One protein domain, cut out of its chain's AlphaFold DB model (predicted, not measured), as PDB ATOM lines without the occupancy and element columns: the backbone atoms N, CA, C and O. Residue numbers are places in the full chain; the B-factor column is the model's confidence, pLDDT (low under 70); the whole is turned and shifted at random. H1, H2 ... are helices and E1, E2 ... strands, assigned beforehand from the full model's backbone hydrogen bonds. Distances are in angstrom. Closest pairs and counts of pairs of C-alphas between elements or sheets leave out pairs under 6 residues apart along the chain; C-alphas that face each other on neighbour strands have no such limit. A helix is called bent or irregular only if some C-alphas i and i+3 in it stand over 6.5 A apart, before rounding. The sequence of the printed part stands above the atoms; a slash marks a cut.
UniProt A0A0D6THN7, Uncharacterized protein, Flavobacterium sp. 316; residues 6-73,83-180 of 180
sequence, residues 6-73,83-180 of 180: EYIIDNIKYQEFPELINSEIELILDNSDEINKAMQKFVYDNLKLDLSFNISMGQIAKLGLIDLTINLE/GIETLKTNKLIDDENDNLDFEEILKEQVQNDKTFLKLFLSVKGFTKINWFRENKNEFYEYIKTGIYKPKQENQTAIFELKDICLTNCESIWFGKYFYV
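This is residues 6 to 73 and 83 to 180 of the 180 residues of an uncharacterized protein of Flavobacterium sp. 316 (UniProt A0A0D6THN7). A strongly twisted antiparallel sheet, with the long, bent strand E5 as its spine, has a loose helical cluster at each end: H1, H4 and H5 at one, the corner of H6 and H7 at the other. H2 packs beside E2 on one face and the short H3 sits on the opposite face, while H8 grazes the sheet. The printed part has 166 residues, with eight named helices and five named strands in the order H1 E1 E2 H2 H3 E3 H4 H5 E4 H6 H7 E5 H8, a mixed class. The whole is compact, with a radius of gyration of the C-alphas of 17.0 A, and only just elongated, spanning 52 by 35 by 28 A.

H1, residues 6 to 11, begins at C-alpha 6 (10.404, 108.536, -71.118). E1 is residues 14 to 16, E2 24 to 28, H2 32 to 47, 22.2 A long, and H3 58 to 61. E3, residues 65 to 72, is 22.3 A long. H4 is residues 83 to 89, and H5, residues 100 to 112, is 18.7 A long. E4, residues 115 to 123, is 26.5 A long. H6 is residues 128 to 134 and H7 136 to 145. E5, residues 156 to 167, is 30.2 A long and bends by 59 degrees at residue 162. H8, residues 172 to 178, ends at C-alpha 178 (-7.305, 96.708, -61.130); it is only just irregular, with C-alphas 172 and 175 6.7 A apart.

E5 has E1 and E2 on one side and E4 on the other side. N 15 and O 166 are 2.9 A apart between E1 and E5, N 25 and O 159 2.8 A between E2 and E5, and N 118 and O 165 2.8 A between E4 and E5. E3 is antiparallel to E4, with N 68 and O 119 2.8 A apart. H2 is on the sheet at a height of 6.8 A, over none of its strands; its closest C-alphas to E2 are Ile 35 and Leu 27, 5.7 A. H3 is on the opposite face. H1 touches H5, the closest C-alphas being Ile 8 and Lys 107, 5.5 A, and H4, at Ile 9 and Ile 84, 6.4 A. H4 only grazes the sheet with residues 83 to 87, and H8 with 172 to 177. H6 and H7 are close but not clearly touching, about perpendicular at 89 degrees, with C-alphas Phe 132 and Phe 139 7.4 A apart. In H1, H2, H4, H6 and H7 every O i to N i+4 pair is within hydrogen-bond range; H5 has 8 of 9, H8 2 of 3, and H3 is too short for one.

The C-alphas of Glu 6 and Gln 152, the two farthest apart, are 52.2 A apart. Residues 74 to 82 are not printed, and C-alphas 73 and 83 are 20.9 A apart across this cut. Of the links printed whole, none is long. Residues 95 to 101, of which 100 and 101 belong to H5, stand free. Mean pLDDT of the printed part is 73.8; 52 residues are under 70, among them 50 to 62, 83 to 104 and 172 to 180.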
ATOM      1  N   GLU A   6       9.079 108.554 -71.772       62.28
ATOM      2  CA  GLU A   6      10.404 108.536 -71.118       62.28
ATOM      3  C   GLU A   6      10.577 109.646 -70.062       62.28
ATOM      4  O   GLU A   6      11.149 109.420 -68.998       62.28
ATOM      5  N   TYR A   7      10.017 110.839 -70.280       67.50
ATOM      6  CA  TYR A   7      10.072 111.903 -69.273       67.50
ATOM      7  C   TYR A   7       9.171 111.605 -68.073       67.50
ATOM      8  O   TYR A   7       9.543 111.899 -66.938       67.50
ATOM      9  N   ILE A   8       7.975 111.053 -68.304       64.12
ATOM     10  CA  ILE A   8       7.086 110.630 -67.211       64.12
ATOM     11  C   ILE A   8       7.826 109.592 -66.368       64.12
ATOM     12  O   ILE A   8       7.860 109.702 -65.143       64.12
ATOM     13  N   ILE A   9       8.477 108.651 -67.051       63.44
ATOM     14  CA  ILE A   9       9.241 107.559 -66.469       63.44
ATOM     15  C   ILE A   9      10.330 108.071 -65.516       63.44
ATOM     16  O   ILE A   9      10.369 107.680 -64.347       63.44
ATOM     17  N   ASP A  10      11.170 108.989 -65.988       67.94
ATOM     18  CA  ASP A  10      12.326 109.491 -65.236       67.94
ATOM     19  C   ASP A  10      11.950 110.347 -64.017       67.94
ATOM     20  O   ASP A  10      12.793 110.638 -63.166       67.94
ATOM     21  N   ASN A  11      10.690 110.778 -63.922       75.31
ATOM     22  CA  ASN A  11      10.240 111.733 -62.915       75.31
ATOM     23  C   ASN A  11       9.232 111.146 -61.911       75.31
ATOM     24  O   ASN A  11       8.780 111.876 -61.020       75.31
ATOM     25  N   ILE A  12       8.901 109.849 -61.987       76.69
ATOM     26  CA  ILE A  12       8.160 109.173 -60.911       76.69
ATOM     27  C   ILE A  12       9.078 109.003 -59.696       76.69
ATOM     28  O   ILE A  12      10.125 108.358 -59.750       76.69
ATOM     29  N   LYS A  13       8.634 109.545 -58.566       81.62
ATOM     30  CA  LYS A  13       9.245 109.384 -57.249       81.62
ATOM     31  C   LYS A  13       8.507 108.281 -56.511       81.62
ATOM     32  O   LYS A  13       7.280 108.276 -56.516       81.62
ATOM     33  N   TYR A  14       9.238 107.362 -55.887       79.75
ATOM     34  CA  TYR A  14       8.646 106.216 -55.206       79.75
ATOM     35  C   TYR A  14       9.544 105.710 -54.077       79.75
ATOM     36  O   TYR A  14      10.745 105.533 -54.275       79.75
ATOM     37  N   GLN A  15       8.962 105.458 -52.908       83.88
ATOM     38  CA  GLN A  15       9.647 104.867 -51.762       83.88
ATOM     39  C   GLN A  15       8.694 103.940 -51.009       83.88
ATOM     40  O   GLN A  15       7.661 104.389 -50.523       83.88
ATOM     41  N   GLU A  16       9.057 102.667 -50.882       84.25
ATOM     42  CA  GLU A  16       8.296 101.674 -50.110       84.25
ATOM     43  C   GLU A  16       8.683 101.678 -48.633       84.25
ATOM     44  O   GLU A  16       9.786 102.092 -48.269       84.25
ATOM     45  N   PHE A  17       7.787 101.134 -47.809       87.00
ATOM     46  CA  PHE A  17       8.042 100.828 -46.397       87.00
ATOM     47  C   PHE A  17       7.772  99.340 -46.134       87.00
ATOM     48  O   PHE A  17       6.777  98.987 -45.488       87.00
ATOM     49  N   PRO A  18       8.598  98.435 -46.697       85.06
ATOM     50  CA  PRO A  18       8.371  96.991 -46.628       85.06
ATOM     51  C   PRO A  18       8.316  96.463 -45.190       85.06
ATOM     52  O   PRO A  18       7.612  95.495 -44.914       85.06
ATOM     53  N   GLU A  19       9.015  97.109 -44.259       90.62
ATOM     54  CA  GLU A  19       9.010  96.787 -42.833       90.62
ATOM     55  C   GLU A  19       7.643  96.967 -42.163       90.62
ATOM     56  O   GLU A  19       7.398  96.372 -41.115       90.62
ATOM     57  N   LEU A  20       6.752  97.766 -42.758       91.75
ATOM     58  CA  LEU A  20       5.404  97.991 -42.248       91.75
ATOM     59  C   LEU A  20       4.382  97.019 -42.846       91.75
ATOM     60  O   LEU A  20       3.270  96.917 -42.324       91.75
ATOM     61  N   ILE A  21       4.723  96.289 -43.909       90.38
ATOM     62  CA  ILE A  21       3.811  95.316 -44.519       90.38
ATOM     63  C   ILE A  21       3.453  94.231 -43.493       90.38
ATOM     64  O   ILE A  21       4.294  93.724 -42.754       90.38
ATOM     65  N   ASN A  22       2.175  93.860 -43.474       90.56
ATOM     66  CA  ASN A  22       1.507  93.009 -42.488       90.56
ATOM     67  C   ASN A  22       1.295  93.643 -41.106       90.56
ATOM     68  O   ASN A  22       0.846  92.957 -40.188       90.56
ATOM     69  N   SER A  23       1.569  94.941 -40.939       94.12
ATOM     70  CA  SER A  23       1.157  95.653 -39.728       94.12
ATOM     71  C   SER A  23      -0.361  95.641 -39.596       94.12
ATOM     72  O   SER A  23      -1.086  95.831 -40.576       94.12
ATOM     73  N   GLU A  24      -0.831  95.439 -38.371       93.94
ATOM     74  CA  GLU A  24      -2.250  95.311 -38.063       93.94
ATOM     75  C   GLU A  24      -2.808  96.601 -37.456       93.94
ATOM     76  O   GLU A  24      -2.178  97.232 -36.603       93.94
ATOM     77  N   ILE A  25      -4.009  96.981 -37.888       91.81
ATOM     78  CA  ILE A  25      -4.748  98.149 -37.412       91.81
ATOM     79  C   ILE A  25      -6.169  97.709 -37.089       91.81
ATOM     80  O   ILE A  25      -6.918  97.281 -37.964       91.81
ATOM     81  N   GLU A  26      -6.554  97.821 -35.827       91.06
ATOM     82  CA  GLU A  26      -7.932  97.594 -35.410       91.06
ATOM     83  C   GLU A  26      -8.779  98.834 -35.722       91.06
ATOM     84  O   GLU A  26      -8.431  99.945 -35.320       91.06
ATOM     85  N   LEU A  27      -9.881  98.650 -36.453       88.69
ATOM     86  CA  LEU A  27     -10.773  99.729 -36.870       88.69
ATOM     87  C   LEU A  27     -12.208  99.471 -36.424       88.69
ATOM     88  O   LEU A  27     -12.734  98.368 -36.586       88.69
ATOM     89  N   ILE A  28     -12.855 100.529 -35.939       87.19
ATOM     90  CA  ILE A  28     -14.272 100.544 -35.576       87.19
ATOM     91  C   ILE A  28     -15.079 101.002 -36.802       87.19
ATOM     92  O   ILE A  28     -15.006 102.159 -37.212       87.19
ATOM     93  N   LEU A  29     -15.826 100.092 -37.429       82.62
ATOM     94  CA  LEU A  29     -16.419 100.277 -38.762       82.62
ATOM     95  C   LEU A  29     -17.721 101.098 -38.790       82.62
ATOM     96  O   LEU A  29     -18.172 101.514 -39.864       82.62
ATOM     97  N   ASP A  30     -18.342 101.330 -37.634       78.94
ATOM     98  CA  ASP A  30     -19.576 102.113 -37.513       78.94
ATOM     99  C   ASP A  30     -19.332 103.631 -37.419       78.94
ATOM    100  O   ASP A  30     -20.271 104.414 -37.589       78.94
ATOM    101  N   ASN A  31     -18.076 104.054 -37.237       79.25
ATOM    102  CA  ASN A  31     -17.708 105.441 -36.999       79.25
ATOM    103  C   ASN A  31     -16.520 105.883 -37.869       79.25
ATOM    104  O   ASN A  31     -15.358 105.600 -37.581       79.25
ATOM    105  N   SER A  32     -16.818 106.645 -38.924       76.75
ATOM    106  CA  SER A  32     -15.805 107.171 -39.848       76.75
ATOM    107  C   SER A  32     -14.751 108.055 -39.167       76.75
ATOM    108  O   SER A  32     -13.603 108.061 -39.609       76.75
ATOM    109  N   ASP A  33     -15.106 108.784 -38.104       81.00
ATOM    110  CA  ASP A  33     -14.160 109.657 -37.399       81.00
ATOM    111  C   ASP A  33     -13.136 108.839 -36.608       81.00
ATOM    112  O   ASP A  33     -11.957 109.191 -36.570       81.00
ATOM    113  N   GLU A  34     -13.560 107.724 -36.014       83.50
ATOM    114  CA  GLU A  34     -12.657 106.805 -35.313       83.50
ATOM    115  C   GLU A  34     -11.716 106.093 -36.289       83.50
ATOM    116  O   GLU A  34     -10.522 105.990 -36.009       83.50
ATOM    117  N   ILE A  35     -12.200 105.706 -37.477       82.56
ATOM    118  CA  ILE A  35     -11.339 105.190 -38.557       82.56
ATOM    119  C   ILE A  35     -10.269 106.224 -38.925       82.56
ATOM    120  O   ILE A  35      -9.080 105.902 -38.964       82.56
ATOM    121  N   ASN A  36     -10.672 107.478 -39.150       80.38
ATOM    122  CA  ASN A  36      -9.744 108.550 -39.505       80.38
ATOM    123  C   ASN A  36      -8.680 108.756 -38.417       80.38
ATOM    124  O   ASN A  36      -7.492 108.799 -38.734       80.38
ATOM    125  N   LYS A  37      -9.074 108.828 -37.138       84.81
ATOM    126  CA  LYS A  37      -8.133 108.966 -36.012       84.81
ATOM    127  C   LYS A  37      -7.172 107.785 -35.907       84.81
ATOM    128  O   LYS A  37      -5.978 107.996 -35.699       84.81
ATOM    129  N   ALA A  38      -7.669 106.556 -36.051       87.56
ATOM    130  CA  ALA A  38      -6.844 105.354 -35.993       87.56
ATOM    131  C   ALA A  38      -5.781 105.358 -37.100       87.56
ATOM    132  O   ALA A  38      -4.607 105.102 -36.829       87.56
ATOM    133  N   MET A  39      -6.163 105.742 -38.322       84.88
ATOM    134  CA  MET A  39      -5.231 105.840 -39.443       84.88
ATOM    135  C   MET A  39      -4.223 106.978 -39.281       84.88
ATOM    136  O   MET A  39      -3.036 106.773 -39.526       84.88
ATOM    137  N   GLN A  40      -4.655 108.149 -38.807       82.88
ATOM    138  CA  GLN A  40      -3.747 109.257 -38.488       82.88
ATOM    139  C   GLN A  40      -2.699 108.839 -37.456       82.88
ATOM    140  O   GLN A  40      -1.504 109.040 -37.664       82.88
ATOM    141  N   LYS A  41      -3.147 108.198 -36.371       87.81
ATOM    142  CA  LYS A  41      -2.267 107.684 -35.324       87.81
ATOM    143  C   LYS A  41      -1.290 106.645 -35.873       87.81
ATOM    144  O   LYS A  41      -0.104 106.734 -35.582       87.81
ATOM    145  N   PHE A  42      -1.761 105.691 -36.679       88.94
ATOM    146  CA  PHE A  42      -0.903 104.674 -37.288       88.94
ATOM    147  C   PHE A  42       0.207 105.295 -38.140       88.94
ATOM    148  O   PHE A  42       1.376 104.937 -37.987       88.94
ATOM    149  N   VAL A  43      -0.145 106.237 -39.018       85.69
ATOM    150  CA  VAL A  43       0.837 106.888 -39.891       85.69
ATOM    151  C   VAL A  43       1.840 107.693 -39.066       85.69
ATOM    152  O   VAL A  43       3.043 107.578 -39.291       85.69
ATOM    153  N   TYR A  44       1.374 108.456 -38.077       85.19
ATOM    154  CA  TYR A  44       2.261 109.223 -37.209       85.19
ATOM    155  C   TYR A  44       3.208 108.318 -36.408       85.19
ATOM    156  O   TYR A  44       4.414 108.563 -36.352       85.19
ATOM    157  N   ASP A  45       2.694 107.242 -35.813       88.62
ATOM    158  CA  ASP A  45       3.485 106.350 -34.966       88.62
ATOM    159  C   ASP A  45       4.612 105.665 -35.747       88.62
ATOM    160  O   ASP A  45       5.727 105.576 -35.222       88.62
ATOM    161  N   ASN A  46       4.355 105.263 -36.995       87.19
ATOM    162  CA  ASN A  46       5.302 104.502 -37.814       87.19
ATOM    163  C   ASN A  46       6.193 105.376 -38.704       87.19
ATOM    164  O   ASN A  46       7.387 105.114 -38.808       87.19
ATOM    165  N   LEU A  47       5.639 106.422 -39.323       84.12
ATOM    166  CA  LEU A  47       6.343 107.226 -40.329       84.12
ATOM    167  C   LEU A  47       6.756 108.613 -39.830       84.12
ATOM    168  O   LEU A  47       7.501 109.305 -40.518       84.12
ATOM    169  N   LYS A  48       6.289 109.031 -38.643       83.44
ATOM    170  CA  LYS A  48       6.537 110.373 -38.078       83.44
ATOM    171  C   LYS A  48       6.122 111.513 -39.014       83.44
ATOM    172  O   LYS A  48       6.661 112.614 -38.932       83.44
ATOM    173  N   LEU A  49       5.158 111.248 -39.894       74.62
ATOM    174  CA  LEU A  49       4.592 112.237 -40.798       74.62
ATOM    175  C   LEU A  49       3.455 112.963 -40.079       74.62
ATOM    176  O   LEU A  49       2.522 112.328 -39.585       74.62
ATOM    177  N   ASP A  50       3.565 114.288 -40.013       65.31
ATOM    178  CA  ASP A  50       2.525 115.170 -39.489       65.31
ATOM    179  C   ASP A  50       1.654 115.646 -40.648       65.31
ATOM    180  O   ASP A  50       2.160 116.011 -41.713       65.31
ATOM    181  N   LEU A  51       0.341 115.529 -40.494       65.94
ATOM    182  CA  LEU A  51      -0.542 115.438 -41.646       65.94
ATOM    183  C   LEU A  51      -1.832 116.232 -41.431       65.94
ATOM    184  O   LEU A  51      -2.635 115.938 -40.544       65.94
ATOM    185  N   SER A  52      -2.052 117.223 -42.292       58.38
ATOM    186  CA  SER A  52      -3.304 117.970 -42.412       58.38
ATOM    187  C   SER A  52      -4.250 117.210 -43.344       58.38
ATOM    188  O   SER A  52      -4.132 117.210 -44.568       58.38
ATOM    189  N   PHE A  53      -5.190 116.476 -42.762       57.38
ATOM    190  CA  PHE A  53      -5.894 115.442 -43.506       57.38
ATOM    191  C   PHE A  53      -7.348 115.733 -43.819       57.38
ATOM    192  O   PHE A  53      -8.138 116.024 -42.925       57.38
ATOM    193  N   ASN A  54      -7.718 115.459 -45.072       50.41
ATOM    194  CA  ASN A  54      -9.089 115.164 -45.460       50.41
ATOM    195  C   ASN A  54      -9.123 113.774 -46.099       50.41
ATOM    196  O   ASN A  54      -8.886 113.587 -47.289       50.41
ATOM    197  N   ILE A  55      -9.323 112.779 -45.251       57.12
ATOM    198  CA  ILE A  55      -9.353 111.378 -45.624       57.12
ATOM    199  C   ILE A  55     -10.782 111.030 -46.090       57.12
ATOM    200  O   ILE A  55     -11.725 111.085 -45.300       57.12
ATOM    201  N   SER A  56     -10.968 110.599 -47.342       55.97
ATOM    202  CA  SER A  56     -12.264 110.113 -47.864       55.97
ATOM    203  C   SER A  56     -12.472 108.595 -47.662       55.97
ATOM    204  O   SER A  56     -13.028 107.911 -48.518       55.97
ATOM    205  N   MET A  57     -12.011 108.046 -46.530       59.03
ATOM    206  CA  MET A  57     -11.871 106.598 -46.264       59.03
ATOM    207  C   MET A  57     -13.154 105.827 -45.994       59.03
ATOM    208  O   MET A  57     -13.191 104.609 -46.184       59.03
ATOM    209  N   GLY A  58     -14.173 106.505 -45.461       55.62
ATOM    210  CA  GLY A  58     -15.213 105.835 -44.681       55.62
ATOM    211  C   GLY A  58     -15.982 104.757 -45.444       55.62
ATOM    212  O   GLY A  58     -16.482 103.832 -44.820       55.62
ATOM    213  N   GLN A  59     -16.076 104.852 -46.772       60.22
ATOM    214  CA  GLN A  59     -16.792 103.888 -47.613       60.22
ATOM    215  C   GLN A  59     -15.952 102.658 -47.970       60.22
ATOM    216  O   GLN A  59     -16.497 101.560 -48.037       60.22
ATOM    217  N   ILE A  60     -14.643 102.823 -48.174       60.19
ATOM    218  CA  ILE A  60     -13.766 101.743 -48.636       60.19
ATOM    219  C   ILE A  60     -13.565 100.749 -47.486       60.19
ATOM    220  O   ILE A  60     -13.841  99.564 -47.674       60.19
ATOM    221  N   ALA A  61     -13.272 101.239 -46.269       62.91
ATOM    222  CA  ALA A  61     -13.081 100.408 -45.070       62.91
ATOM    223  C   ALA A  61     -14.242  99.434 -44.815       62.91
ATOM    224  O   ALA A  61     -14.043  98.265 -44.499       62.91
ATOM    225  N   LYS A  62     -15.475  99.886 -45.047       68.12
ATOM    226  CA  LYS A  62     -16.697  99.086 -44.864       68.12
ATOM    227  C   LYS A  62     -16.811  97.923 -45.855       68.12
ATOM    228  O   LYS A  62     -17.513  96.951 -45.601       68.12
ATOM    229  N   LEU A  63     -16.097  97.994 -46.978       70.06
ATOM    230  CA  LEU A  63     -16.003  96.933 -47.983       70.06
ATOM    231  C   LEU A  63     -14.854  95.949 -47.709       70.06
ATOM    232  O   LEU A  63     -14.608  95.059 -48.522       70.06
ATOM    233  N   GLY A  64     -14.175  96.082 -46.567       75.44
ATOM    234  CA  GLY A  64     -13.081  95.206 -46.148       75.44
ATOM    235  C   GLY A  64     -11.745  95.499 -46.833       75.44
ATOM    236  O   GLY A  64     -10.793  94.734 -46.676       75.44
ATOM    237  N   LEU A  65     -11.673  96.601 -47.577       79.38
ATOM    238  CA  LEU A  65     -10.479  97.113 -48.238       79.38
ATOM    239  C   LEU A  65     -10.275  98.556 -47.812       79.38
ATOM    240  O   LEU A  65     -11.220  99.223 -47.430       79.38
ATOM    241  N   ILE A  66      -9.065  99.071 -47.874       79.06
ATOM    242  CA  ILE A  66      -8.797 100.481 -47.630       79.06
ATOM    243  C   ILE A  66      -7.712 100.884 -48.616       79.06
ATOM    244  O   ILE A  66      -6.619 100.339 -48.556       79.06
ATOM    245  N   ASP A  67      -8.021 101.810 -49.519       77.44
ATOM    246  CA  ASP A  67      -7.041 102.469 -50.386       77.44
ATOM    247  C   ASP A  67      -6.991 103.941 -49.993       77.44
ATOM    248  O   ASP A  67      -7.998 104.653 -50.065       77.44
ATOM    249  N   LEU A  68      -5.834 104.360 -49.493       78.19
ATOM    250  CA  LEU A  68      -5.605 105.696 -48.973       78.19
ATOM    251  C   LEU A  68      -4.685 106.441 -49.893       78.19
ATOM    252  O   LEU A  68      -3.576 105.983 -50.139       78.19
ATOM    253  N   THR A  69      -5.114 107.631 -50.292       78.12
ATOM    254  CA  THR A  69      -4.223 108.663 -50.804       78.12
ATOM    255  C   THR A  69      -4.154 109.789 -49.786       78.12
ATOM    256  O   THR A  69      -5.172 110.326 -49.352       78.12
ATOM    257  N   ILE A  70      -2.936 110.140 -49.399       78.94
ATOM    258  CA  ILE A  70      -2.645 111.130 -48.373       78.94
ATOM    259  C   ILE A  70      -1.753 112.197 -48.991       78.94
ATOM    260  O   ILE A  70      -0.599 111.920 -49.289       78.94
ATOM    261  N   ASN A  71      -2.270 113.410 -49.172       77.06
ATOM    262  CA  ASN A  71      -1.474 114.531 -49.670       77.06
ATOM    263  C   ASN A  71      -0.515 115.020 -48.581       77.06
ATOM    264  O   ASN A  71      -0.962 115.372 -47.491       77.06
ATOM    265  N   LEU A  72       0.781 115.093 -48.884       74.69
ATOM    266  CA  LEU A  72       1.751 115.769 -48.026       74.69
ATOM    267  C   LEU A  72       1.872 117.235 -48.459       74.69
ATOM    268  O   LEU A  72       2.160 117.521 -49.620       74.69
ATOM    269  N   GLU A  73       1.656 118.174 -47.532       65.25
ATOM    270  CA  GLU A  73       1.803 119.616 -47.807       65.25
ATOM    271  C   GLU A  73       3.266 120.046 -47.989       65.25
ATOM    272  O   GLU A  73       3.548 121.043 -48.655       65.25
ATOM    273  N   GLY A  83      12.262 105.471 -59.870       52.19
ATOM    274  CA  GLY A  83      10.958 104.942 -59.464       52.19
ATOM    275  C   GLY A  83      10.489 103.768 -60.322       52.19
ATOM    276  O   GLY A  83       9.850 102.859 -59.807       52.19
ATOM    277  N   ILE A  84      10.888 103.708 -61.595       51.59
ATOM    278  CA  ILE A  84      10.495 102.649 -62.531       51.59
ATOM    279  C   ILE A  84      11.295 101.366 -62.470       51.59
ATOM    280  O   ILE A  84      10.708 100.320 -62.734       51.59
ATOM    281  N   GLU A  85      12.567 101.375 -62.072       51.66
ATOM    282  CA  GLU A  85      13.204 100.101 -61.722       51.66
ATOM    283  C   GLU A  85      12.422  99.456 -60.582       51.66
ATOM    284  O   GLU A  85      12.169  98.256 -60.624       51.66
ATOM    285  N   THR A  86      11.918 100.256 -59.639       52.03
ATOM    286  CA  THR A  86      11.044  99.774 -58.572       52.03
ATOM    287  C   THR A  86       9.671  99.339 -59.090       52.03
ATOM    288  O   THR A  86       9.210  98.265 -58.706       52.03
ATOM    289  N   LEU A  87       9.029 100.090 -60.000       56.38
ATOM    290  CA  LEU A  87       7.748  99.675 -60.595       56.38
ATOM    291  C   LEU A  87       7.881  98.385 -61.416       56.38
ATOM    292  O   LEU A  87       7.065  97.485 -61.253       56.38
ATOM    293  N   LYS A  88       8.922  98.247 -62.245       55.12
ATOM    294  CA  LYS A  88       9.187  97.040 -63.047       55.12
ATOM    295  C   LYS A  88       9.617  95.856 -62.182       55.12
ATOM    296  O   LYS A  88       9.103  94.755 -62.364       55.12
ATOM    297  N   THR A  89      10.488  96.073 -61.193       57.50
ATOM    298  CA  THR A  89      10.906  95.030 -60.233       57.50
ATOM    299  C   THR A  89       9.705  94.482 -59.464       57.50
ATOM    300  O   THR A  89       9.617  93.276 -59.239       57.50
ATOM    301  N   ASN A  90       8.741  95.344 -59.132       52.09
ATOM    302  CA  ASN A  90       7.495  94.961 -58.473       52.09
ATOM    303  C   ASN A  90       6.360  94.569 -59.439       52.09
ATOM    304  O   ASN A  90       5.254  94.296 -58.975       52.09
ATOM    305  N   LYS A  91       6.616  94.507 -60.757       56.03
ATOM    306  CA  LYS A  91       5.629  94.173 -61.804       56.03
ATOM    307  C   LYS A  91       4.363  95.041 -61.761       56.03
ATOM    308  O   LYS A  91       3.249  94.549 -61.894       56.03
ATOM    309  N   LEU A  92       4.537  96.335 -61.513       52.88
ATOM    310  CA  LEU A  92       3.450  97.316 -61.416       52.88
ATOM    311  C   LEU A  92       3.077  97.924 -62.772       52.88
ATOM    312  O   LEU A  92       1.999  98.500 -62.906       52.88
ATOM    313  N   ILE A  93       3.962  97.784 -63.758       52.69
ATOM    314  CA  ILE A  93       3.761  98.139 -65.163       52.69
ATOM    315  C   ILE A  93       4.306  96.989 -66.022       52.69
ATOM    316  O   ILE A  93       5.391  96.479 -65.733       52.69
ATOM    317  N   ASP A  94       3.550  96.563 -67.035       50.44
ATOM    318  CA  ASP A  94       4.007  95.597 -68.043       50.44
ATOM    319  C   ASP A  94       4.726  96.324 -69.184       50.44
ATOM    320  O   ASP A  94       4.401  97.468 -69.501       50.44
ATOM    321  N   ASP A  95       5.669  95.642 -69.837       49.78
ATOM    322  CA  ASP A  95       6.414  96.180 -70.985       49.78
ATOM    323  C   ASP A  95       5.545  96.344 -72.263       49.78
ATOM    324  O   ASP A  95       6.050  96.835 -73.268       49.78
ATOM    325  N   GLU A  96       4.257  95.956 -72.254       45.53
ATOM    326  CA  GLU A  96       3.443  95.778 -73.478       45.53
ATOM    327  C   GLU A  96       2.116  96.580 -73.558       45.53
ATOM    328  O   GLU A  96       1.325  96.330 -74.467       45.53
ATOM    329  N   ASN A  97       1.824  97.539 -72.666       45.81
ATOM    330  CA  ASN A  97       0.527  98.253 -72.685       45.81
ATOM    331  C   ASN A  97       0.589  99.698 -73.234       45.81
ATOM    332  O   ASN A  97       0.862 100.635 -72.490       45.81
ATOM    333  N   ASP A  98       0.191  99.867 -74.501       45.50
ATOM    334  CA  ASP A  98      -0.008 101.140 -75.233       45.50
ATOM    335  C   ASP A  98      -1.323 101.874 -74.849       45.50
ATOM    336  O   ASP A  98      -2.139 102.230 -75.707       45.50
ATOM    337  N   ASN A  99      -1.608 102.077 -73.558       52.28
ATOM    338  CA  ASN A  99      -2.832 102.782 -73.140       52.28
ATOM    339  C   ASN A  99      -2.574 104.285 -72.938       52.28
ATOM    340  O   ASN A  99      -2.328 104.743 -71.822       52.28
ATOM    341  N   LEU A 100      -2.680 105.052 -74.031       50.84
ATOM    342  CA  LEU A 100      -2.451 106.509 -74.095       50.84
ATOM    343  C   LEU A 100      -3.203 107.313 -73.011       50.84
ATOM    344  O   LEU A 100      -2.657 108.271 -72.470       50.84
ATOM    345  N   ASP A 101      -4.416 106.897 -72.632       59.38
ATOM    346  CA  ASP A 101      -5.221 107.591 -71.613       59.38
ATOM    347  C   ASP A 101      -4.614 107.482 -70.198       59.38
ATOM    348  O   ASP A 101      -4.785 108.373 -69.366       59.38
ATOM    349  N   PHE A 102      -3.884 106.399 -69.902       63.25
ATOM    350  CA  PHE A 102      -3.203 106.229 -68.614       63.25
ATOM    351  C   PHE A 102      -1.911 107.044 -68.560       63.25
ATOM    352  O   PHE A 102      -1.600 107.643 -67.529       63.25
ATOM    353  N   GLU A 103      -1.192 107.135 -69.679       64.38
ATOM    354  CA  GLU A 103       0.018 107.950 -69.785       64.38
ATOM    355  C   GLU A 103      -0.268 109.432 -69.523       64.38
ATOM    356  O   GLU A 103       0.486 110.085 -68.804       64.38
ATOM    357  N   GLU A 104      -1.379 109.967 -70.040       68.50
ATOM    358  CA  GLU A 104      -1.773 111.359 -69.789       68.50
ATOM    359  C   GLU A 104      -2.066 111.629 -68.304       68.50
ATOM    360  O   GLU A 104      -1.656 112.667 -67.777       68.50
ATOM    361  N   ILE A 105      -2.682 110.675 -67.598       70.56
ATOM    362  CA  ILE A 105      -2.934 110.772 -66.150       70.56
ATOM    363  C   ILE A 105      -1.616 110.748 -65.368       70.56
ATOM    364  O   ILE A 105      -1.401 111.581 -64.481       70.56
ATOM    365  N   LEU A 106      -0.713 109.817 -65.692       72.69
ATOM    366  CA  LEU A 106       0.600 109.733 -65.046       72.69
ATOM    367  C   LEU A 106       1.405 111.016 -65.266       72.69
ATOM    368  O   LEU A 106       2.007 111.549 -64.334       72.69
ATOM    369  N   LYS A 107       1.363 111.547 -66.488       72.62
ATOM    370  CA  LYS A 107       2.015 112.797 -66.868       72.62
ATOM    371  C   LYS A 107       1.534 113.972 -66.037       72.62
ATOM    372  O   LYS A 107       2.363 114.691 -65.482       72.62
ATOM    373  N   GLU A 108       0.222 114.155 -65.928       78.25
ATOM    374  CA  GLU A 108      -0.354 115.238 -65.134       78.25
ATOM    375  C   GLU A 108       0.093 115.146 -63.666       78.25
ATOM    376  O   GLU A 108       0.475 116.149 -63.056       78.25
ATOM    377  N   GLN A 109       0.109 113.940 -63.096       79.88
ATOM    378  CA  GLN A 109       0.507 113.728 -61.702       79.88
ATOM    379  C   GLN A 109       1.993 114.013 -61.467       79.88
ATOM    380  O   GLN A 109       2.335 114.773 -60.558       79.88
ATOM    381  N   VAL A 110       2.865 113.490 -62.333       77.81
ATOM    382  CA  VAL A 110       4.314 113.719 -62.276       77.81
ATOM    383  C   VAL A 110       4.648 115.207 -62.423       77.81
ATOM    384  O   VAL A 110       5.489 115.729 -61.692       77.81
ATOM    385  N   GLN A 111       3.960 115.923 -63.318       79.44
ATOM    386  CA  GLN A 111       4.156 117.363 -63.511       79.44
ATOM    387  C   GLN A 111       3.708 118.206 -62.313       79.44
ATOM    388  O   GLN A 111       4.316 119.240 -62.033       79.44
ATOM    389  N   ASN A 112       2.656 117.780 -61.613       80.69
ATOM    390  CA  ASN A 112       2.158 118.483 -60.435       80.69
ATOM    391  C   ASN A 112       3.102 118.361 -59.223       80.69
ATOM    392  O   ASN A 112       2.965 119.153 -58.289       80.69
ATOM    393  N   ASP A 113       4.047 117.407 -59.233       76.00
ATOM    394  CA  ASP A 113       5.102 117.199 -58.219       76.00
ATOM    395  C   ASP A 113       4.579 117.198 -56.769       76.00
ATOM    396  O   ASP A 113       5.257 117.607 -55.822       76.00
ATOM    397  N   LYS A 114       3.332 116.755 -56.582       82.56
ATOM    398  CA  LYS A 114       2.746 116.556 -55.256       82.56
ATOM    399  C   LYS A 114       3.269 115.256 -54.686       82.56
ATOM    400  O   LYS A 114       3.487 114.312 -55.427       82.56
ATOM    401  N   THR A 115       3.454 115.200 -53.373       83.75
ATOM    402  CA  THR A 115       3.809 113.952 -52.699       83.75
ATOM    403  C   THR A 115       2.579 113.353 -52.041       83.75
ATOM    404  O   THR A 115       1.833 114.045 -51.349       83.75
ATOM    405  N   PHE A 116       2.413 112.054 -52.235       83.88
ATOM    406  CA  PHE A 116       1.343 111.253 -51.686       83.88
ATOM    407  C   PHE A 116       1.926 110.137 -50.826       83.88
ATOM    408  O   PHE A 116       2.877 109.479 -51.240       83.88
ATOM    409  N   LEU A 117       1.331 109.880 -49.665       85.69
ATOM    410  CA  LEU A 117       1.446 108.587 -48.998       85.69
ATOM    411  C   LEU A 117       0.270 107.720 -49.446       85.69
ATOM    412  O   LEU A 117      -0.896 108.100 -49.326       85.69
ATOM    413  N   LYS A 118       0.587 106.555 -49.988       85.88
ATOM    414  CA  LYS A 118      -0.375 105.561 -50.422       85.88
ATOM    415  C   LYS A 118      -0.356 104.417 -49.414       85.88
ATOM    416  O   LYS A 118       0.717 103.901 -49.112       85.88
ATOM    417  N   LEU A 119      -1.517 104.030 -48.874       86.44
ATOM    418  CA  LEU A 119      -1.662 102.825 -48.034       86.44
ATOM    419  C   LEU A 119      -2.780 101.928 -48.570       86.44
ATOM    420  O   LEU A 119      -3.897 102.399 -48.769       86.44
ATOM    421  N   PHE A 120      -2.486 100.645 -48.757       85.56
ATOM    422  CA  PHE A 120      -3.466  99.639 -49.137       85.56
ATOM    423  C   PHE A 120      -3.591  98.628 -48.007       85.56
ATOM    424  O   PHE A 120      -2.621  97.962 -47.646       85.56
ATOM    425  N   LEU A 121      -4.785  98.510 -47.439       88.25
ATOM    426  CA  LEU A 121      -5.085  97.575 -46.366       88.25
ATOM    427  C   LEU A 121      -6.265  96.692 -46.747       88.25
ATOM    428  O   LEU A 121      -7.153  97.083 -47.502       88.25
ATOM    429  N   SER A 122      -6.309  95.506 -46.163       87.88
ATOM    430  CA  SER A 122      -7.476  94.629 -46.229       87.88
ATOM    431  C   SER A 122      -7.754  94.046 -44.860       87.88
ATOM    432  O   SER A 122      -6.826  93.901 -44.071       87.88
ATOM    433  N   VAL A 123      -8.984  93.618 -44.590       88.50
ATOM    434  CA  VAL A 123      -9.268  92.859 -43.364       88.50
ATOM    435  C   VAL A 123      -8.320  91.650 -43.250       88.50
ATOM    436  O   VAL A 123      -7.933  91.028 -44.242       88.50
ATOM    437  N   LYS A 124      -7.887  91.316 -42.040       86.88
ATOM    438  CA  LYS A 124      -7.017  90.171 -41.789       86.88
ATOM    439  C   LYS A 124      -7.715  88.881 -42.219       86.88
ATOM    440  O   LYS A 124      -8.874  88.646 -41.894       86.88
ATOM    441  N   GLY A 125      -7.010  88.047 -42.985       78.38
ATOM    442  CA  GLY A 125      -7.602  86.848 -43.589       78.38
ATOM    443  C   GLY A 125      -8.608  87.141 -44.710       78.38
ATOM    444  O   GLY A 125      -9.357  86.245 -45.105       78.38
ATOM    445  N   PHE A 126      -8.636  88.373 -45.237       75.19
ATOM    446  CA  PHE A 126      -9.526  88.753 -46.326       75.19
ATOM    447  C   PHE A 126      -9.323  87.856 -47.545       75.19
ATOM    448  O   PHE A 126      -8.258  87.806 -48.161       75.19
ATOM    449  N   THR A 127     -10.411  87.214 -47.951       72.12
ATOM    450  CA  THR A 127     -10.630  86.870 -49.349       72.12
ATOM    451  C   THR A 127     -11.892  87.595 -49.781       72.12
ATOM    452  O   THR A 127     -12.903  87.568 -49.071       72.12
ATOM    453  N   LYS A 128     -11.851  88.241 -50.953       67.00
ATOM    454  CA  LYS A 128     -12.987  89.001 -51.497       67.00
ATOM    455  C   LYS A 128     -14.279  88.183 -51.427       67.00
ATOM    456  O   LYS A 128     -15.320  88.672 -51.004       67.00
ATOM    457  N   ILE A 129     -14.187  86.900 -51.773       66.94
ATOM    458  CA  ILE A 129     -15.313  85.965 -51.772       66.94
ATOM    459  C   ILE A 129     -15.876  85.739 -50.363       66.94
ATOM    460  O   ILE A 129     -17.096  85.777 -50.213       66.94
ATOM    461  N   ASN A 130     -15.039  85.510 -49.344       74.94
ATOM    462  CA  ASN A 130     -15.529  85.232 -47.990       74.94
ATOM    463  C   ASN A 130     -16.134  86.483 -47.354       74.94
ATOM    464  O   ASN A 130     -17.275  86.430 -46.901       74.94
ATOM    465  N   TRP A 131     -15.446  87.626 -47.437       74.00
ATOM    466  CA  TRP A 131     -15.922  88.868 -46.826       74.00
ATOM    467  C   TRP A 131     -17.269  89.318 -47.400       74.00
ATOM    468  O   TRP A 131     -18.208  89.596 -46.653       74.00
ATOM    469  N   PHE A 132     -17.412  89.323 -48.732       71.44
ATOM    470  CA  PHE A 132     -18.686  89.679 -49.360       71.44
ATOM    471  C   PHE A 132     -19.778  88.646 -49.109       71.44
ATOM    472  O   PHE A 132     -20.948  89.013 -49.072       71.44
ATOM    473  N   ARG A 133     -19.439  87.361 -48.961       77.75
ATOM    474  CA  ARG A 133     -20.430  86.323 -48.655       77.75
ATOM    475  C   ARG A 133     -20.964  86.475 -47.233       77.75
ATOM    476  O   ARG A 133     -22.175  86.394 -47.043       77.75
ATOM    477  N   GLU A 134     -20.082  86.710 -46.270       79.06
ATOM    478  CA  GLU A 134     -20.404  86.833 -44.845       79.06
ATOM    479  C   GLU A 134     -21.144  88.141 -44.535       79.06
ATOM    480  O   GLU A 134     -22.101  88.142 -43.758       79.06
ATOM    481  N   ASN A 135     -20.792  89.224 -45.237       76.06
ATOM    482  CA  ASN A 135     -21.355  90.563 -45.038       76.06
ATOM    483  C   ASN A 135     -22.300  91.002 -46.171       76.06
ATOM    484  O   ASN A 135     -22.615  92.182 -46.319       76.06
ATOM    485  N   LYS A 136     -22.799  90.050 -46.973       78.94
ATOM    486  CA  LYS A 136     -23.623  90.297 -48.173       78.94
ATOM    487  C   LYS A 136     -24.812  91.222 -47.917       78.94
ATOM    488  O   LYS A 136     -25.107  92.104 -48.718       78.94
ATOM    489  N   ASN A 137     -25.508  91.001 -46.804       81.50
ATOM    490  CA  ASN A 137     -26.704  91.767 -46.463       81.50
ATOM    491  C   ASN A 137     -26.358  93.208 -46.066       81.50
ATOM    492  O   ASN A 137     -27.025  94.130 -46.525       81.50
ATOM    493  N   GLU A 138     -25.292  93.400 -45.282       76.38
ATOM    494  CA  GLU A 138     -24.794  94.729 -44.901       76.38
ATOM    495  C   GLU A 138     -24.331  95.512 -46.136       76.38
ATOM    496  O   GLU A 138     -24.645  96.690 -46.294       76.38
ATOM    497  N   PHE A 139     -23.648  94.827 -47.058       76.00
ATOM    498  CA  PHE A 139     -23.231  95.392 -48.335       76.00
ATOM    499  C   PHE A 139     -24.426  95.850 -49.178       76.00
ATOM    500  O   PHE A 139     -24.433  96.972 -49.678       76.00
ATOM    501  N   TYR A 140     -25.463  95.022 -49.325       77.62
ATOM    502  CA  TYR A 140     -26.645  95.416 -50.096       77.62
ATOM    503  C   TYR A 140     -27.430  96.561 -49.462       77.62
ATOM    504  O   TYR A 140     -27.904  97.436 -50.186       77.62
ATOM    505  N   GLU A 141     -27.565  96.578 -48.136       79.38
ATOM    506  CA  GLU A 141     -28.166  97.708 -47.425       79.38
ATOM    507  C   GLU A 141     -27.383  98.995 -47.684       79.38
ATOM    508  O   GLU A 141     -27.981 100.020 -48.016       79.38
ATOM    509  N   TYR A 142     -26.053  98.925 -47.622       77.50
ATOM    510  CA  TYR A 142     -25.184 100.056 -47.913       77.50
ATOM    511  C   TYR A 142     -25.339 100.555 -49.354       77.50
ATOM    512  O   TYR A 142     -25.575 101.741 -49.558       77.50
ATOM    513  N   ILE A 143     -25.306  99.670 -50.355       73.50
ATOM    514  CA  ILE A 143     -25.515 100.052 -51.763       73.50
ATOM    515  C   ILE A 143     -26.891 100.701 -51.974       73.50
ATOM    516  O   ILE A 143     -27.028 101.635 -52.761       73.50
ATOM    517  N   LYS A 144     -27.919 100.226 -51.265       78.38
ATOM    518  CA  LYS A 144     -29.291 100.726 -51.405       78.38
ATOM    519  C   LYS A 144     -29.528 102.059 -50.691       78.38
ATOM    520  O   LYS A 144     -30.338 102.855 -51.156       78.38
ATOM    521  N   THR A 145     -28.897 102.270 -49.540       80.69
ATOM    522  CA  THR A 145     -29.243 103.370 -48.618       80.69
ATOM    523  C   THR A 145     -28.121 104.384 -48.416       80.69
ATOM    524  O   THR A 145     -28.365 105.452 -47.863       80.69
ATOM    525  N   GLY A 146     -26.893 104.054 -48.820       75.56
ATOM    526  CA  GLY A 146     -25.678 104.791 -48.471       75.56
ATOM    527  C   GLY A 146     -25.249 104.631 -47.007       75.56
ATOM    528  O   GLY A 146     -24.236 105.199 -46.601       75.56
ATOM    529  N   ILE A 147     -25.992 103.867 -46.198       76.00
ATOM    530  CA  ILE A 147     -25.753 103.697 -44.764       76.00
ATOM    531  C   ILE A 147     -25.248 102.281 -44.517       76.00
ATOM    532  O   ILE A 147     -25.891 101.301 -44.880       76.00
ATOM    533  N   TYR A 148     -24.097 102.176 -43.864       74.56
ATOM    534  CA  TYR A 148     -23.556 100.900 -43.413       74.56
ATOM    535  C   TYR A 148     -23.868 100.716 -41.934       74.56
ATOM    536  O   TYR A 148     -23.591 101.608 -41.132       74.56
ATOM    537  N   LYS A 149     -24.453  99.570 -41.593       77.25
ATOM    538  CA  LYS A 149     -24.750  99.165 -40.220       77.25
ATOM    539  C   LYS A 149     -24.141  97.781 -40.008       77.25
ATOM    540  O   LYS A 149     -24.798  96.799 -40.364       77.25
ATOM    541  N   PRO A 150     -22.900  97.693 -39.504       75.44
ATOM    542  CA  PRO A 150     -22.308  96.398 -39.211       75.44
ATOM    543  C   PRO A 150     -23.130  95.699 -38.126       75.44
ATOM    544  O   PRO A 150     -23.697  96.353 -37.242       75.44
ATOM    545  N   LYS A 151     -23.188  94.366 -38.164       76.31
ATOM    546  CA  LYS A 151     -23.649  93.594 -37.004       76.31
ATOM    547  C   LYS A 151     -22.767  93.876 -35.789       76.31
ATOM    548  O   LYS A 151     -21.618  94.286 -35.930       76.31
ATOM    549  N   GLN A 152     -23.291  93.618 -34.593       75.31
ATOM    550  CA  GLN A 152     -22.580  93.896 -33.344       75.31
ATOM    551  C   GLN A 152     -21.221  93.175 -33.283       75.31
ATOM    552  O   GLN A 152     -20.230  93.766 -32.871       75.31
ATOM    553  N   GLU A 153     -21.154  91.938 -33.776       76.12
ATOM    554  CA  GLU A 153     -19.921  91.152 -33.890       76.12
ATOM    555  C   GLU A 153     -18.919  91.670 -34.941       76.12
ATOM    556  O   GLU A 153     -17.744  91.331 -34.871       76.12
ATOM    557  N   ASN A 154     -19.364  92.517 -35.876       73.25
ATOM    558  CA  ASN A 154     -18.572  93.073 -36.978       73.25
ATOM    559  C   ASN A 154     -18.298  94.578 -36.806       73.25
ATOM    560  O   ASN A 154     -17.812  95.234 -37.727       73.25
ATOM    561  N   GLN A 155     -18.631  95.155 -35.644       82.94
ATOM    562  CA  GLN A 155     -18.379  96.573 -35.363       82.94
ATOM    563  C   GLN A 155     -16.892  96.911 -35.374       82.94
ATOM    564  O   GLN A 155     -16.527  98.051 -35.643       82.94
ATOM    565  N   THR A 156     -16.041  95.928 -35.087       87.12
ATOM    566  CA  THR A 156     -14.588  96.067 -35.100       87.12
ATOM    567  C   THR A 156     -13.987  95.028 -36.035       87.12
ATOM    568  O   THR A 156     -14.407  93.873 -36.034       87.12
ATOM    569  N   ALA A 157     -13.001  95.431 -36.832       87.81
ATOM    570  CA  ALA A 157     -12.248  94.531 -37.694       87.81
ATOM    571  C   ALA A 157     -10.759  94.878 -37.662       87.81
ATOM    572  O   ALA A 157     -10.378  96.045 -37.582       87.81
ATOM    573  N   ILE A 158      -9.917  93.851 -37.755       90.81
ATOM    574  CA  ILE A 158      -8.469  94.016 -37.874       90.81
ATOM    575  C   ILE A 158      -8.134  94.130 -39.355       90.81
ATOM    576  O   ILE A 158      -8.437  93.221 -40.125       90.81
ATOM    577  N   PHE A 159      -7.505  95.229 -39.747       91.25
ATOM    578  CA  PHE A 159      -6.948  95.449 -41.074       91.25
ATOM    579  C   PHE A 159      -5.459  95.166 -41.061       91.25
ATOM    580  O   PHE A 159      -4.767  95.481 -40.104       91.25
ATOM    581  N   GLU A 160      -4.969  94.588 -42.143       92.56
ATOM    582  CA  GLU A 160      -3.570  94.283 -42.370       92.56
ATOM    583  C   GLU A 160      -3.067  95.145 -43.530       92.56
ATOM    584  O   GLU A 160      -3.688  95.174 -44.599       92.56
ATOM    585  N   LEU A 161      -1.959  95.856 -43.317       90.81
ATOM    586  CA  LEU A 161      -1.301  96.656 -44.343       90.81
ATOM    587  C   LEU A 161      -0.691  95.734 -45.399       90.81
ATOM    588  O   LEU A 161       0.211  94.951 -45.116       90.81
ATOM    589  N   LYS A 162      -1.196  95.820 -46.624       87.31
ATOM    590  CA  LYS A 162      -0.762  95.006 -47.761       87.31
ATOM    591  C   LYS A 162       0.278  95.710 -48.612       87.31
ATOM    592  O   LYS A 162       1.115  95.038 -49.204       87.31
ATOM    593  N   ASP A 163       0.198  97.032 -48.682       87.12
ATOM    594  CA  ASP A 163       1.143  97.849 -49.427       87.12
ATOM    595  C   ASP A 163       1.194  99.272 -48.876       87.12
ATOM    596  O   ASP A 163       0.199  99.785 -48.354       87.12
ATOM    597  N   ILE A 164       2.360  99.903 -48.985       88.31
ATOM    598  CA  ILE A 164       2.580 101.271 -48.538       88.31
ATOM    599  C   ILE A 164       3.755 101.907 -49.270       88.31
ATOM    600  O   ILE A 164       4.851 101.346 -49.335       88.31
ATOM    601  N   CYS A 165       3.544 103.117 -49.780       85.62
ATOM    602  CA  CYS A 165       4.605 103.871 -50.423       85.62
ATOM    603  C   CYS A 165       4.385 105.380 -50.349       85.62
ATOM    604  O   CYS A 165       3.256 105.865 -50.318       85.62
ATOM    605  N   LEU A 166       5.478 106.137 -50.355       87.00
ATOM    606  CA  LEU A 166       5.459 107.525 -50.788       87.00
ATOM    607  C   LEU A 166       5.614 107.556 -52.301       87.00
ATOM    608  O   LEU A 166       6.415 106.809 -52.858       87.00
ATOM    609  N   THR A 167       4.874 108.433 -52.965       84.38
ATOM    610  CA  THR A 167       4.908 108.569 -54.420       84.38
ATOM    611  C   THR A 167       4.502 109.969 -54.859       84.38
ATOM    612  O   THR A 167       3.765 110.637 -54.142       84.38
ATOM    613  N   ASN A 168       4.944 110.436 -56.027       82.75
ATOM    614  CA  ASN A 168       4.341 111.607 -56.684       82.75
ATOM    615  C   ASN A 168       3.267 111.248 -57.723       82.75
ATOM    616  O   ASN A 168       2.761 112.112 -58.437       82.75
ATOM    617  N   CYS A 169       2.896 109.973 -57.782       80.75
ATOM    618  CA  CYS A 169       1.868 109.432 -58.649       80.75
ATOM    619  C   CYS A 169       0.765 108.789 -57.795       80.75
ATOM    620  O   CYS A 169       0.909 107.675 -57.296       80.75
ATOM    621  N   GLU A 170      -0.349 109.498 -57.613       78.25
ATOM    622  CA  GLU A 170      -1.522 109.008 -56.877       78.25
ATOM    623  C   GLU A 170      -2.105 107.723 -57.492       78.25
ATOM    624  O   GLU A 170      -2.559 106.832 -56.769       78.25
ATOM    625  N   SER A 171      -2.058 107.599 -58.820       73.25
ATOM    626  CA  SER A 171      -2.635 106.473 -59.564       73.25
ATOM    627  C   SER A 171      -1.710 105.257 -59.661       73.25
ATOM    628  O   SER A 171      -1.972 104.347 -60.444       73.25
ATOM    629  N   ILE A 172      -0.643 105.188 -58.863       66.56
ATOM    630  CA  ILE A 172       0.378 104.136 -58.990       66.56
ATOM    631  C   ILE A 172      -0.153 102.710 -58.770       66.56
ATOM    632  O   ILE A 172       0.409 101.735 -59.262       66.56
ATOM    633  N   TRP A 173      -1.281 102.580 -58.074       63.81
ATOM    634  CA  TRP A 173      -1.937 101.303 -57.786       63.81
ATOM    635  C   TRP A 173      -3.075 100.933 -58.726       63.81
ATOM    636  O   TRP A 173      -3.598  99.818 -58.637       63.81
ATOM    637  N   PHE A 174      -3.427 101.826 -59.652       58.03
ATOM    638  CA  PHE A 174      -4.424 101.530 -60.673       58.03
ATOM    639  C   PHE A 174      -3.989 100.310 -61.506       58.03
ATOM    640  O   PHE A 174      -4.793  99.413 -61.733       58.03
ATOM    641  N   GLY A 175      -2.697 100.196 -61.840       48.94
ATOM    642  CA  GLY A 175      -2.129  98.996 -62.468       48.94
ATOM    643  C   GLY A 175      -2.079  97.781 -61.531       48.94
ATOM    644  O   GLY A 175      -2.572  96.712 -61.881       48.94
ATOM    645  N   LYS A 176      -1.562  97.961 -60.304       54.19
ATOM    646  CA  LYS A 176      -1.287  96.881 -59.331       54.19
ATOM    647  C   LYS A 176      -2.507  96.037 -58.942       54.19
ATOM    648  O   LYS A 176      -2.362  94.839 -58.714       54.19
ATOM    649  N   TYR A 177      -3.682  96.657 -58.806       50.22
ATOM    650  CA  TYR A 177      -4.859  96.002 -58.212       50.22
ATOM    651  C   TYR A 177      -6.105  95.953 -59.105       50.22
ATOM    652  O   TYR A 177      -7.045  95.234 -58.758       50.22
ATOM    653  N   PHE A 178      -6.143  96.688 -60.226       37.97
ATOM    654  CA  PHE A 178      -7.305  96.708 -61.130       37.97
ATOM    655  C   PHE A 178      -7.044  96.116 -62.526       37.97
ATOM    656  O   PHE A 178      -8.021  95.767 -63.189       37.97
ATOM    657  N   TYR A 179      -5.785  95.948 -62.952       33.66
ATOM    658  CA  TYR A 179      -5.426  95.422 -64.282       33.66
ATOM    659  C   TYR A 179      -4.596  94.122 -64.257       33.66
ATOM    660  O   TYR A 179      -3.982  93.779 -65.265       33.66
ATOM    661  N   VAL A 180      -4.632  93.372 -63.146       34.12
ATOM    662  CA  VAL A 180      -4.101  91.994 -63.048       34.12
ATOM    663  C   VAL A 180      -5.236  90.984 -62.924       34.12
ATOM    664  O   VAL A 180      -6.100  91.179 -62.037       34.12
TER     665      VAL A 180